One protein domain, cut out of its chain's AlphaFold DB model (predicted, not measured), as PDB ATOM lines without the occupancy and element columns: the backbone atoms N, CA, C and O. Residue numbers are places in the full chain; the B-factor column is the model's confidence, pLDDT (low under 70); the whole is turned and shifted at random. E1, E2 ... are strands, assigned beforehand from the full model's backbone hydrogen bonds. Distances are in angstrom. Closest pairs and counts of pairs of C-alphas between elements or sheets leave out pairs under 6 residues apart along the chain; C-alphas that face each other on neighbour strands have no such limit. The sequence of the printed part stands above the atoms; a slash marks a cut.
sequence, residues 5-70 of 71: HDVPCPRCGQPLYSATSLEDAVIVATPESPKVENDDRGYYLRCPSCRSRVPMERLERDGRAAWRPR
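What this domain is: This is residues 5 to 70 of the 71 residues of an uncharacterized protein of Betaproteobacteria bacterium (UniProt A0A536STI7). A strongly twisted, curled sheet of four strands, E3 to E6, makes the larger part of this model, and a separate small hairpin of two strands, E1 and E2, lies off it with little contact between the two. A long link, residues 21 to 36, joins the hairpin to the sheet and on its way pairs briefly with E6 through residues 26 to 27. The printed part has 66 residues with no named helix and six named strands, E1 to E6 in that order along the chain; the class is all strand. The sheet's order is E3, E4, E5, E6 and both sheets are antiparallel. The whole is compact, with a radius of gyration of the C-alphas of 11.1 A and spans of 32 by 29 by 20 A.

How they stand to each other: Start at residues 5 to 8, strand E1, and go on to residues 15 to 20, strand E2: the two form a hairpin, antiparallel at 150 degrees between their directions. Look there for N 7 and O 17, 2.8 A, and N 19 and O 5, 2.8 A, within hydrogen-bond range. Next come E3, residues 37 to 39, and E4, residues 42 to 46, a hairpin at 135 degrees in which N 37 and O 44 are at 2.9 A. E5, residues 53 to 61, forms a hairpin with E4 at 121 degrees; N 54 and O 45 are at 2.8 A. E6, residues 64 to 69, forms a hairpin with E5 at 147 degrees; find N 59 and O 66 at 2.7 A. These four make a meander, each strand the antiparallel neighbour of the one before, with E3 and E6 as edge strands. The pairing is staggered: E5 pairs with E4 over residues 53 to 56 and with E6 over residues 56 to 61. From edge to edge the strands' lines turn by 103 degrees and the way across the sheet turns by 79 degrees. E1 is apart from E3, E4, E5 and E6, and E2 is apart from E3, E5 and E6. Between E2 and E4 the closest C-alphas are those of Leu 16 and Arg 46, at 7.9 A. Residues 26 to 27 pair antiparallel with residues 66 to 67 of E6.

Where its parts are: Find C-alpha 5 at (42.718, -28.950, 34.999); from there E1 runs 9.4 A to Pro 8. E2 runs 13.6 A from Pro 15 to Thr 20. E3 is short, 6.9 A from Glu 37 to Asp 39, and E4 takes 13.2 A from Gly 42 to Arg 46. Then find C-alpha 53 at (41.976, -26.681, 14.699), where E5 begins; with 9 residues it is the longest strand, 23.9 A to Arg 61. E6 runs 16.7 A from Arg 64 to C-alpha 69 at (41.813, -33.817, 21.980).

The domain as a whole: The two C-alphas farthest apart are those of Cys 50 and Gly 63, 32.3 A; the first and last printed C-alphas, His 5 and Arg 70, are 17.3 A apart. The printed part has no cut. The link from E2 to E3 is long, 16 residues; those from E3 to E4 and from E5 to E6 are tight, and those from E1 to E2 and from E4 to E5 are short. The mean pLDDT of the printed part is 72.1; look down the B-factor column and you will find values under 70 at residues 19 to 35 and 60 to 65.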
ATOM      1  N   HIS A   5      41.388 -28.939  35.602       70.88
ATOM      2  CA  HIS A   5      42.718 -28.950  34.999       70.88
ATOM      3  C   HIS A   5      42.662 -28.368  33.591       70.88
ATOM      4  O   HIS A   5      41.741 -28.645  32.820       70.88
ATOM      5  N   ASP A   6      43.668 -27.575  33.247       75.06
ATOM      6  CA  ASP A   6      43.801 -27.010  31.913       75.06
ATOM      7  C   ASP A   6      44.350 -28.060  30.948       75.06
ATOM      8  O   ASP A   6      45.415 -28.640  31.166       75.06
ATOM      9  N   VAL A   7      43.625 -28.299  29.858       76.38
ATOM     10  CA  VAL A   7      44.078 -29.184  28.787       76.38
ATOM     11  C   VAL A   7      44.936 -28.369  27.823       76.38
ATOM     12  O   VAL A   7      44.428 -27.420  27.220       76.38
ATOM     13  N   PRO A   8      46.227 -28.695  27.647       80.50
ATOM     14  CA  PRO A   8      47.089 -27.964  26.733       80.50
ATOM     15  C   PRO A   8      46.736 -28.279  25.275       80.50
ATOM     16  O   PRO A   8      46.383 -29.398  24.905       80.50
ATOM     17  N   CYS A   9      46.870 -27.281  24.410       83.44
ATOM     18  CA  CYS A   9      46.735 -27.449  22.975       83.44
ATOM     19  C   CYS A   9      47.929 -28.257  22.439       83.44
ATOM     20  O   CYS A   9      49.065 -27.801  22.585       83.44
ATOM     21  N   PRO A  10      47.719 -29.369  21.711       81.69
ATOM     22  CA  PRO A  10      48.817 -30.180  21.172       81.69
ATOM     23  C   PRO A  10      49.652 -29.457  20.099       81.69
ATOM     24  O   PRO A  10      50.684 -29.959  19.670       81.69
ATOM     25  N   ARG A  11      49.211 -28.279  19.632       84.94
ATOM     26  CA  ARG A  11      49.896 -27.491  18.595       84.94
ATOM     27  C   ARG A  11      50.815 -26.415  19.161       84.94
ATOM     28  O   ARG A  11      51.876 -26.186  18.597       84.94
ATOM     29  N   CYS A  12      50.404 -25.733  20.229       87.75
ATOM     30  CA  CYS A  12      51.156 -24.608  20.799       87.75
ATOM     31  C   CYS A  12      51.483 -24.756  22.290       87.75
ATOM     32  O   CYS A  12      52.144 -23.885  22.842       87.75
ATOM     33  N   GLY A  13      50.992 -25.802  22.959       83.81
ATOM     34  CA  GLY A  13      51.194 -26.036  24.391       83.81
ATOM     35  C   GLY A  13      50.398 -25.116  25.325       83.81
ATOM     36  O   GLY A  13      50.382 -25.353  26.527       83.81
ATOM     37  N   GLN A  14      49.714 -24.089  24.809       85.62
ATOM     38  CA  GLN A  14      48.883 -23.185  25.615       85.62
ATOM     39  C   GLN A  14      47.544 -23.821  26.009       85.62
ATOM     40  O   GLN A  14      47.062 -24.683  25.273       85.62
ATOM     41  N   PRO A  15      46.914 -23.395  27.122       77.88
ATOM     42  CA  PRO A  15      45.645 -23.957  27.579       77.88
ATOM     43  C   PRO A  15      44.552 -23.797  26.513       77.88
ATOM     44  O   PRO A  15      44.244 -22.694  26.063       77.88
ATOM     45  N   LEU A  16      43.999 -24.928  26.078       77.50
ATOM     46  CA  LEU A  16      42.925 -25.015  25.094       77.50
ATOM     47  C   LEU A  16      41.563 -24.776  25.754       77.50
ATOM     48  O   LEU A  16      40.756 -24.014  25.230       77.50
ATOM     49  N   TYR A  17      41.328 -25.434  26.888       73.81
ATOM     50  CA  TYR A  17      40.153 -25.288  27.746       73.81
ATOM     51  C   TYR A  17      40.459 -25.843  29.143       73.81
ATOM     52  O   TYR A  17      41.400 -26.621  29.308       73.81
ATOM     53  N   SER A  18      39.626 -25.511  30.126       70.69
ATOM     54  CA  SER A  18      39.692 -26.090  31.471       70.69
ATOM     55  C   SER A  18      38.666 -27.225  31.585       70.69
ATOM     56  O   SER A  18      37.464 -26.997  31.460       70.69
ATOM     57  N   ALA A  19      39.128 -28.465  31.762       66.81
ATOM     58  CA  ALA A  19      38.266 -29.615  32.028       66.81
ATOM     59  C   ALA A  19      38.059 -29.774  33.530       66.81
ATOM     60  O   ALA A  19      39.015 -29.844  34.302       66.81
ATOM     61  N   THR A  20      36.807 -29.905  33.947       62.25
ATOM     62  CA  THR A  20      36.472 -30.342  35.302       62.25
ATOM     63  C   THR A  20      36.743 -31.840  35.413       62.25
ATOM     64  O   THR A  20      36.168 -32.610  34.646       62.25
ATOM     65  N   SER A  21      37.618 -32.255  36.337       52.41
ATOM     66  CA  SER A  21      38.075 -33.644  36.482       52.41
ATOM     67  C   SER A  21      36.927 -34.628  36.696       52.41
ATOM     68  O   SER A  21      36.470 -34.861  37.812       52.41
ATOM     69  N   LEU A  22      36.538 -35.261  35.597       52.81
ATOM     70  CA  LEU A  22      36.040 -36.624  35.515       52.81
ATOM     71  C   LEU A  22      36.963 -37.324  34.512       52.81
ATOM     72  O   LEU A  22      36.580 -37.535  33.374       52.81
ATOM     73  N   GLU A  23      38.216 -37.560  34.922       53.22
ATOM     74  CA  GLU A  23      39.234 -38.335  34.190       53.22
ATOM     75  C   GLU A  23      39.328 -38.028  32.677       53.22
ATOM     76  O   GLU A  23      38.659 -38.649  31.855       53.22
ATOM     77  N   ASP A  24      40.212 -37.098  32.300       54.62
ATOM     78  CA  ASP A  24      40.686 -36.888  30.914       54.62
ATOM     79  C   ASP A  24      39.653 -36.393  29.875       54.62
ATOM     80  O   ASP A  24      40.010 -36.141  28.725       54.62
ATOM     81  N   ALA A  25      38.381 -36.192  30.245       52.31
ATOM     82  CA  ALA A  25      37.337 -35.863  29.274       52.31
ATOM     83  C   ALA A  25      36.427 -34.688  29.692       52.31
ATOM     84  O   ALA A  25      35.992 -34.569  30.836       52.31
ATOM     85  N   VAL A  26      36.104 -33.808  28.734       58.81
ATOM     86  CA  VAL A  26      35.182 -32.670  28.927       58.81
ATOM     87  C   VAL A  26      33.744 -33.130  28.822       58.81
ATOM     88  O   VAL A  26      33.313 -33.482  27.731       58.81
ATOM     89  N   ILE A  27      32.969 -33.031  29.897       55.22
ATOM     90  CA  ILE A  27      31.524 -33.280  29.859       55.22
ATOM     91  C   ILE A  27      30.805 -32.016  29.384       55.22
ATOM     92  O   ILE A  27      30.673 -31.072  30.152       55.22
ATOM     93  N   VAL A  28      30.274 -32.016  28.154       52.31
ATOM     94  CA  VAL A  28      29.632 -30.827  27.520       52.31
ATOM     95  C   VAL A  28      28.241 -30.512  28.064       52.31
ATOM     96  O   VAL A  28      27.526 -29.667  27.538       52.31
ATOM     97  N   ALA A  29      27.815 -31.215  29.109       48.12
ATOM     98  CA  ALA A  29      26.517 -30.980  29.724       48.12
ATOM     99  C   ALA A  29      26.507 -29.740  30.636       48.12
ATOM    100  O   ALA A  29      25.459 -29.420  31.195       48.12
ATOM    101  N   THR A  30      27.639 -29.043  30.817       46.34
ATOM    102  CA  THR A  30      27.692 -27.815  31.621       46.34
ATOM    103  C   THR A  30      27.678 -26.563  30.734       46.34
ATOM    104  O   THR A  30      28.303 -26.555  29.675       46.34
ATOM    105  N   PRO A  31      27.003 -25.473  31.148       43.72
ATOM    106  CA  PRO A  31      26.960 -24.214  30.391       43.72
ATOM    107  C   PRO A  31      28.341 -23.560  30.203       43.72
ATOM    108  O   PRO A  31      28.523 -22.755  29.296       43.72
ATOM    109  N   GLU A  32      29.313 -23.931  31.037       50.06
ATOM    110  CA  GLU A  32      30.710 -23.484  30.983       50.06
ATOM    111  C   GLU A  32      31.577 -24.353  30.057       50.06
ATOM    112  O   GLU A  32      32.777 -24.114  29.912       50.06
ATOM    113  N   SER A  33      30.995 -25.378  29.430       55.03
ATOM    114  CA  SER A  33      31.734 -26.266  28.543       55.03
ATOM    115  C   SER A  33      32.179 -25.547  27.268       55.03
ATOM    116  O   SER A  33      31.389 -24.816  26.658       55.03
ATOM    117  N   PRO A  34      33.424 -25.772  26.811       61.69
ATOM    118  CA  PRO A  34      33.902 -25.207  25.560       61.69
ATOM    119  C   PRO A  34      32.992 -25.658  24.412       61.69
ATOM    120  O   PRO A  34      32.650 -26.838  24.303       61.69
ATOM    121  N   LYS A  35      32.592 -24.715  23.550       65.62
ATOM    122  CA  LYS A  35      31.813 -25.010  22.341       65.62
ATOM    123  C   LYS A  35      32.656 -25.867  21.398       65.62
ATOM    124  O   LYS A  35      33.421 -25.335  20.599       65.62
ATOM    125  N   VAL A  36      32.518 -27.185  21.509       73.69
ATOM    126  CA  VAL A  36      33.047 -28.129  20.526       73.69
ATOM    127  C   VAL A  36      32.282 -27.900  19.227       73.69
ATOM    128  O   VAL A  36      31.059 -28.022  19.183       73.69
ATOM    129  N   GLU A  37      33.003 -27.519  18.181       82.19
ATOM    130  CA  GLU A  37      32.460 -27.385  16.835       82.19
ATOM    131  C   GLU A  37      32.467 -28.762  16.154       82.19
ATOM    132  O   GLU A  37      33.278 -29.628  16.485       82.19
ATOM    133  N   ASN A  38      31.573 -28.992  15.194       81.69
ATOM    134  CA  ASN A  38      31.590 -30.198  14.370       81.69
ATOM    135  C   ASN A  38      31.571 -29.824  12.887       81.69
ATOM    136  O   ASN A  38      30.810 -28.955  12.471       81.69
ATOM    137  N   ASP A  39      32.415 -30.484  12.098       81.88
ATOM    138  CA  ASP A  39      32.441 -30.384  10.639       81.88
ATOM    139  C   ASP A  39      32.380 -31.776   9.992       81.88
ATOM    140  O   ASP A  39      32.266 -32.792  10.679       81.88
ATOM    141  N   ASP A  40      32.466 -31.823   8.663       80.62
ATOM    142  CA  ASP A  40      32.463 -33.055   7.859       80.62
ATOM    143  C   ASP A  40      33.578 -34.042   8.275       80.62
ATOM    144  O   ASP A  40      33.454 -35.255   8.134       80.62
ATOM    145  N   ARG A  41      34.668 -33.534   8.868       76.62
ATOM    146  CA  ARG A  41      35.803 -34.310   9.393       76.62
ATOM    147  C   ARG A  41      35.666 -34.671  10.878       76.62
ATOM    148  O   ARG A  41      36.655 -35.082  11.490       76.62
ATOM    149  N   GLY A  42      34.488 -34.484  11.468       81.75
ATOM    150  CA  GLY A  42      34.196 -34.772  12.871       81.75
ATOM    151  C   GLY A  42      34.269 -33.547  13.780       81.75
ATOM    152  O   GLY A  42      34.180 -32.399  13.346       81.75
ATOM    153  N   TYR A  43      34.403 -33.799  15.077       84.56
ATOM    154  CA  TYR A  43      34.385 -32.757  16.096       84.56
ATOM    155  C   TYR A  43      35.761 -32.118  16.265       84.56
ATOM    156  O   TYR A  43      36.796 -32.770  16.117       84.56
ATOM    157  N   TYR A  44      35.789 -30.826  16.560       84.38
ATOM    158  CA  TYR A  44      37.014 -30.075  16.758       84.38
ATOM    159  C   TYR A  44      36.810 -28.900  17.714       84.38
ATOM    160  O   TYR A  44      35.709 -28.398  17.918       84.38
ATOM    161  N   LEU A  45      37.913 -28.428  18.282       82.69
ATOM    162  CA  LEU A  45      37.991 -27.170  19.011       82.69
ATOM    163  C   LEU A  45      39.025 -26.263  18.358       82.69
ATOM    164  O   LEU A  45      40.061 -26.722  17.875       82.69
ATOM    165  N   ARG A  46      38.760 -24.959  18.346       84.06
ATOM    166  CA  ARG A  46      39.760 -23.967  17.945       84.06
ATOM    167  C   ARG A  46      40.495 -23.469  19.170       84.06
ATOM    168  O   ARG A  46      39.883 -22.984  20.113       84.06
ATOM    169  N   CYS A  47      41.820 -23.552  19.128       84.69
ATOM    170  CA  CYS A  47      42.638 -22.976  20.182       84.69
ATOM    171  C   CYS A  47      42.482 -21.451  20.213       84.69
ATOM    172  O   CYS A  47      42.754 -20.816  19.194       84.69
ATOM    173  N   PRO A  48      42.103 -20.836  21.348       81.44
ATOM    174  CA  PRO A  48      41.992 -19.381  21.428       81.44
ATOM    175  C   PRO A  48      43.353 -18.693  21.255       81.44
ATOM    176  O   PRO A  48      43.413 -17.581  20.740       81.44
ATOM    177  N   SER A  49      44.452 -19.365  21.616       86.25
ATOM    178  CA  SER A  49      45.799 -18.798  21.517       86.25
ATOM    179  C   SER A  49      46.397 -18.898  20.114       86.25
ATOM    180  O   SER A  49      46.786 -17.891  19.530       86.25
ATOM    181  N   CYS A  50      46.471 -20.105  19.540       87.50
ATOM    182  CA  CYS A  50      47.119 -20.312  18.238       87.50
ATOM    183  C   CYS A  50      46.137 -20.410  17.065       87.50
ATOM    184  O   CYS A  50      46.570 -20.560  15.925       87.50
ATOM    185  N   ARG A  51      44.821 -20.370  17.325       84.94
ATOM    186  CA  ARG A  51      43.740 -20.530  16.331       84.94
ATOM    187  C   ARG A  51      43.803 -21.832  15.527       84.94
ATOM    188  O   ARG A  51      43.086 -21.988  14.543       84.94
ATOM    189  N   SER A  52      44.620 -22.792  15.963       85.94
ATOM    190  CA  SER A  52      44.697 -24.104  15.333       85.94
ATOM    191  C   SER A  52      43.435 -24.907  15.605       85.94
ATOM    192  O   SER A  52      42.903 -24.901  16.717       85.94
ATOM    193  N   ARG A  53      43.005 -25.649  14.585       87.06
ATOM    194  CA  ARG A  53      41.976 -26.681  14.699       87.06
ATOM    195  C   ARG A  53      42.564 -27.897  15.415       87.06
ATOM    196  O   ARG A  53      43.461 -28.544  14.879       87.06
ATOM    197  N   VAL A  54      42.047 -28.194  16.601       84.31
ATOM    198  CA  VAL A  54      42.364 -29.387  17.386       84.31
ATOM    199  C   VAL A  54      41.224 -30.384  17.190       84.31
ATOM    200  O   VAL A  54      40.104 -30.091  17.610       84.31
ATOM    201  N   PRO A  55      41.448 -31.519  16.510       85.25
ATOM    202  CA  PRO A  55      40.418 -32.542  16.378       85.25
ATOM    203  C   PRO A  55      40.064 -33.097  17.762       85.25
ATOM    204  O   PRO A  55      40.950 -33.390  18.562       85.25
ATOM    205  N   MET A  56      38.770 -33.227  18.039       81.81
ATOM    206  CA  MET A  56      38.235 -33.759  19.287       81.81
ATOM    207  C   MET A  56      37.592 -35.114  19.011       81.81
ATOM    208  O   MET A  56      36.850 -35.291  18.046       81.81
ATOM    209  N   GLU A  57      37.867 -36.077  19.876       78.56
ATOM    210  CA  GLU A  57      37.237 -37.388  19.863       78.56
ATOM    211  C   GLU A  57      36.105 -37.418  20.890       78.56
ATOM    212  O   GLU A  57      36.299 -37.006  22.040       78.56
ATOM    213  N   ARG A  58      34.924 -37.890  20.466       76.25
ATOM    214  CA  ARG A  58      33.794 -38.123  21.369       76.25
ATOM    215  C   ARG A  58      34.050 -39.393  22.161       76.25
ATOM    216  O   ARG A  58      34.200 -40.465  21.585       76.25
ATOM    217  N   LEU A  59      34.027 -39.268  23.472       72.00
ATOM    218  CA  LEU A  59      34.013 -40.357  24.427       72.00
ATOM    219  C   LEU A  59      32.627 -40.417  25.066       72.00
ATOM    220  O   LEU A  59      31.986 -39.394  25.281       72.00
ATOM    221  N   GLU A  60      32.156 -41.608  25.399       67.38
ATOM    222  CA  GLU A  60      30.987 -41.773  26.262       67.38
ATOM    223  C   GLU A  60      31.478 -42.327  27.597       67.38
ATOM    224  O   GLU A  60      31.998 -43.439  27.670       67.38
ATOM    225  N   ARG A  61      31.375 -41.513  28.651       63.91
ATOM    226  CA  ARG A  61      31.766 -41.867  30.021       63.91
ATOM    227  C   ARG A  61      30.525 -41.737  30.891       63.91
ATOM    228  O   ARG A  61      29.960 -40.654  30.997       63.91
ATOM    229  N   ASP A  62      30.092 -42.849  31.480       60.16
ATOM    230  CA  ASP A  62      28.943 -42.893  32.400       60.16
ATOM    231  C   ASP A  62      27.634 -42.335  31.789       60.16
ATOM    232  O   ASP A  62      26.894 -41.574  32.406       60.16
ATOM    233  N   GLY A  63      27.384 -42.632  30.506       64.62
ATOM    234  CA  GLY A  63      26.216 -42.121  29.772       64.62
ATOM    235  C   GLY A  63      26.266 -40.619  29.454       64.62
ATOM    236  O   GLY A  63      25.282 -40.052  28.981       64.62
ATOM    237  N   ARG A  64      27.404 -39.958  29.701       62.53
ATOM    238  CA  ARG A  64      27.639 -38.549  29.378       62.53
ATOM    239  C   ARG A  64      28.598 -38.442  28.202       62.53
ATOM    240  O   ARG A  64      29.658 -39.070  28.183       62.53
ATOM    241  N   ALA A  65      28.226 -37.609  27.231       66.81
ATOM    242  CA  ALA A  65      29.108 -37.255  26.132       66.81
ATOM    243  C   ALA A  65      30.286 -36.444  26.681       66.81
ATOM    244  O   ALA A  65      30.107 -35.351  27.231       66.81
ATOM    245  N   ALA A  66      31.474 -37.005  26.526       70.81
ATOM    246  CA  ALA A  66      32.731 -36.423  26.922       70.81
ATOM    247  C   ALA A  66      33.639 -36.213  25.697       70.81
ATOM    248  O   ALA A  66      33.464 -36.876  24.677       70.81
ATOM    249  N   TRP A  67      34.589 -35.280  25.752       73.38
ATOM    250  CA  TRP A  67      35.484 -34.999  24.621       73.38
ATOM    251  C   TRP A  67      36.928 -34.914  25.066       73.38
ATOM    252  O   TRP A  67      37.218 -34.282  26.084       73.38
ATOM    253  N   ARG A  68      37.824 -35.485  24.261       74.56
ATOM    254  CA  ARG A  68      39.272 -35.332  24.426       74.56
ATOM    255  C   ARG A  68      39.935 -34.886  23.122       74.56
ATOM    256  O   ARG A  68      39.446 -35.253  22.050       74.56
ATOM    257  N   PRO A  69      41.031 -34.114  23.168       74.38
ATOM    258  CA  PRO A  69      41.813 -33.817  21.980       74.38
ATOM    259  C   PRO A  69      42.439 -35.105  21.446       74.38
ATOM    260  O   PRO A  69      43.071 -35.866  22.177       74.38
ATOM    261  N   ARG A  70      42.269 -35.343  20.149       70.88
ATOM    262  CA  ARG A  70      42.944 -36.424  19.439       70.88
ATOM    263  C   ARG A  70      44.352 -35.933  19.089       70.88
ATOM    264  O   ARG A  70      44.491 -35.091  18.199       70.88
TER     265      ARG A  70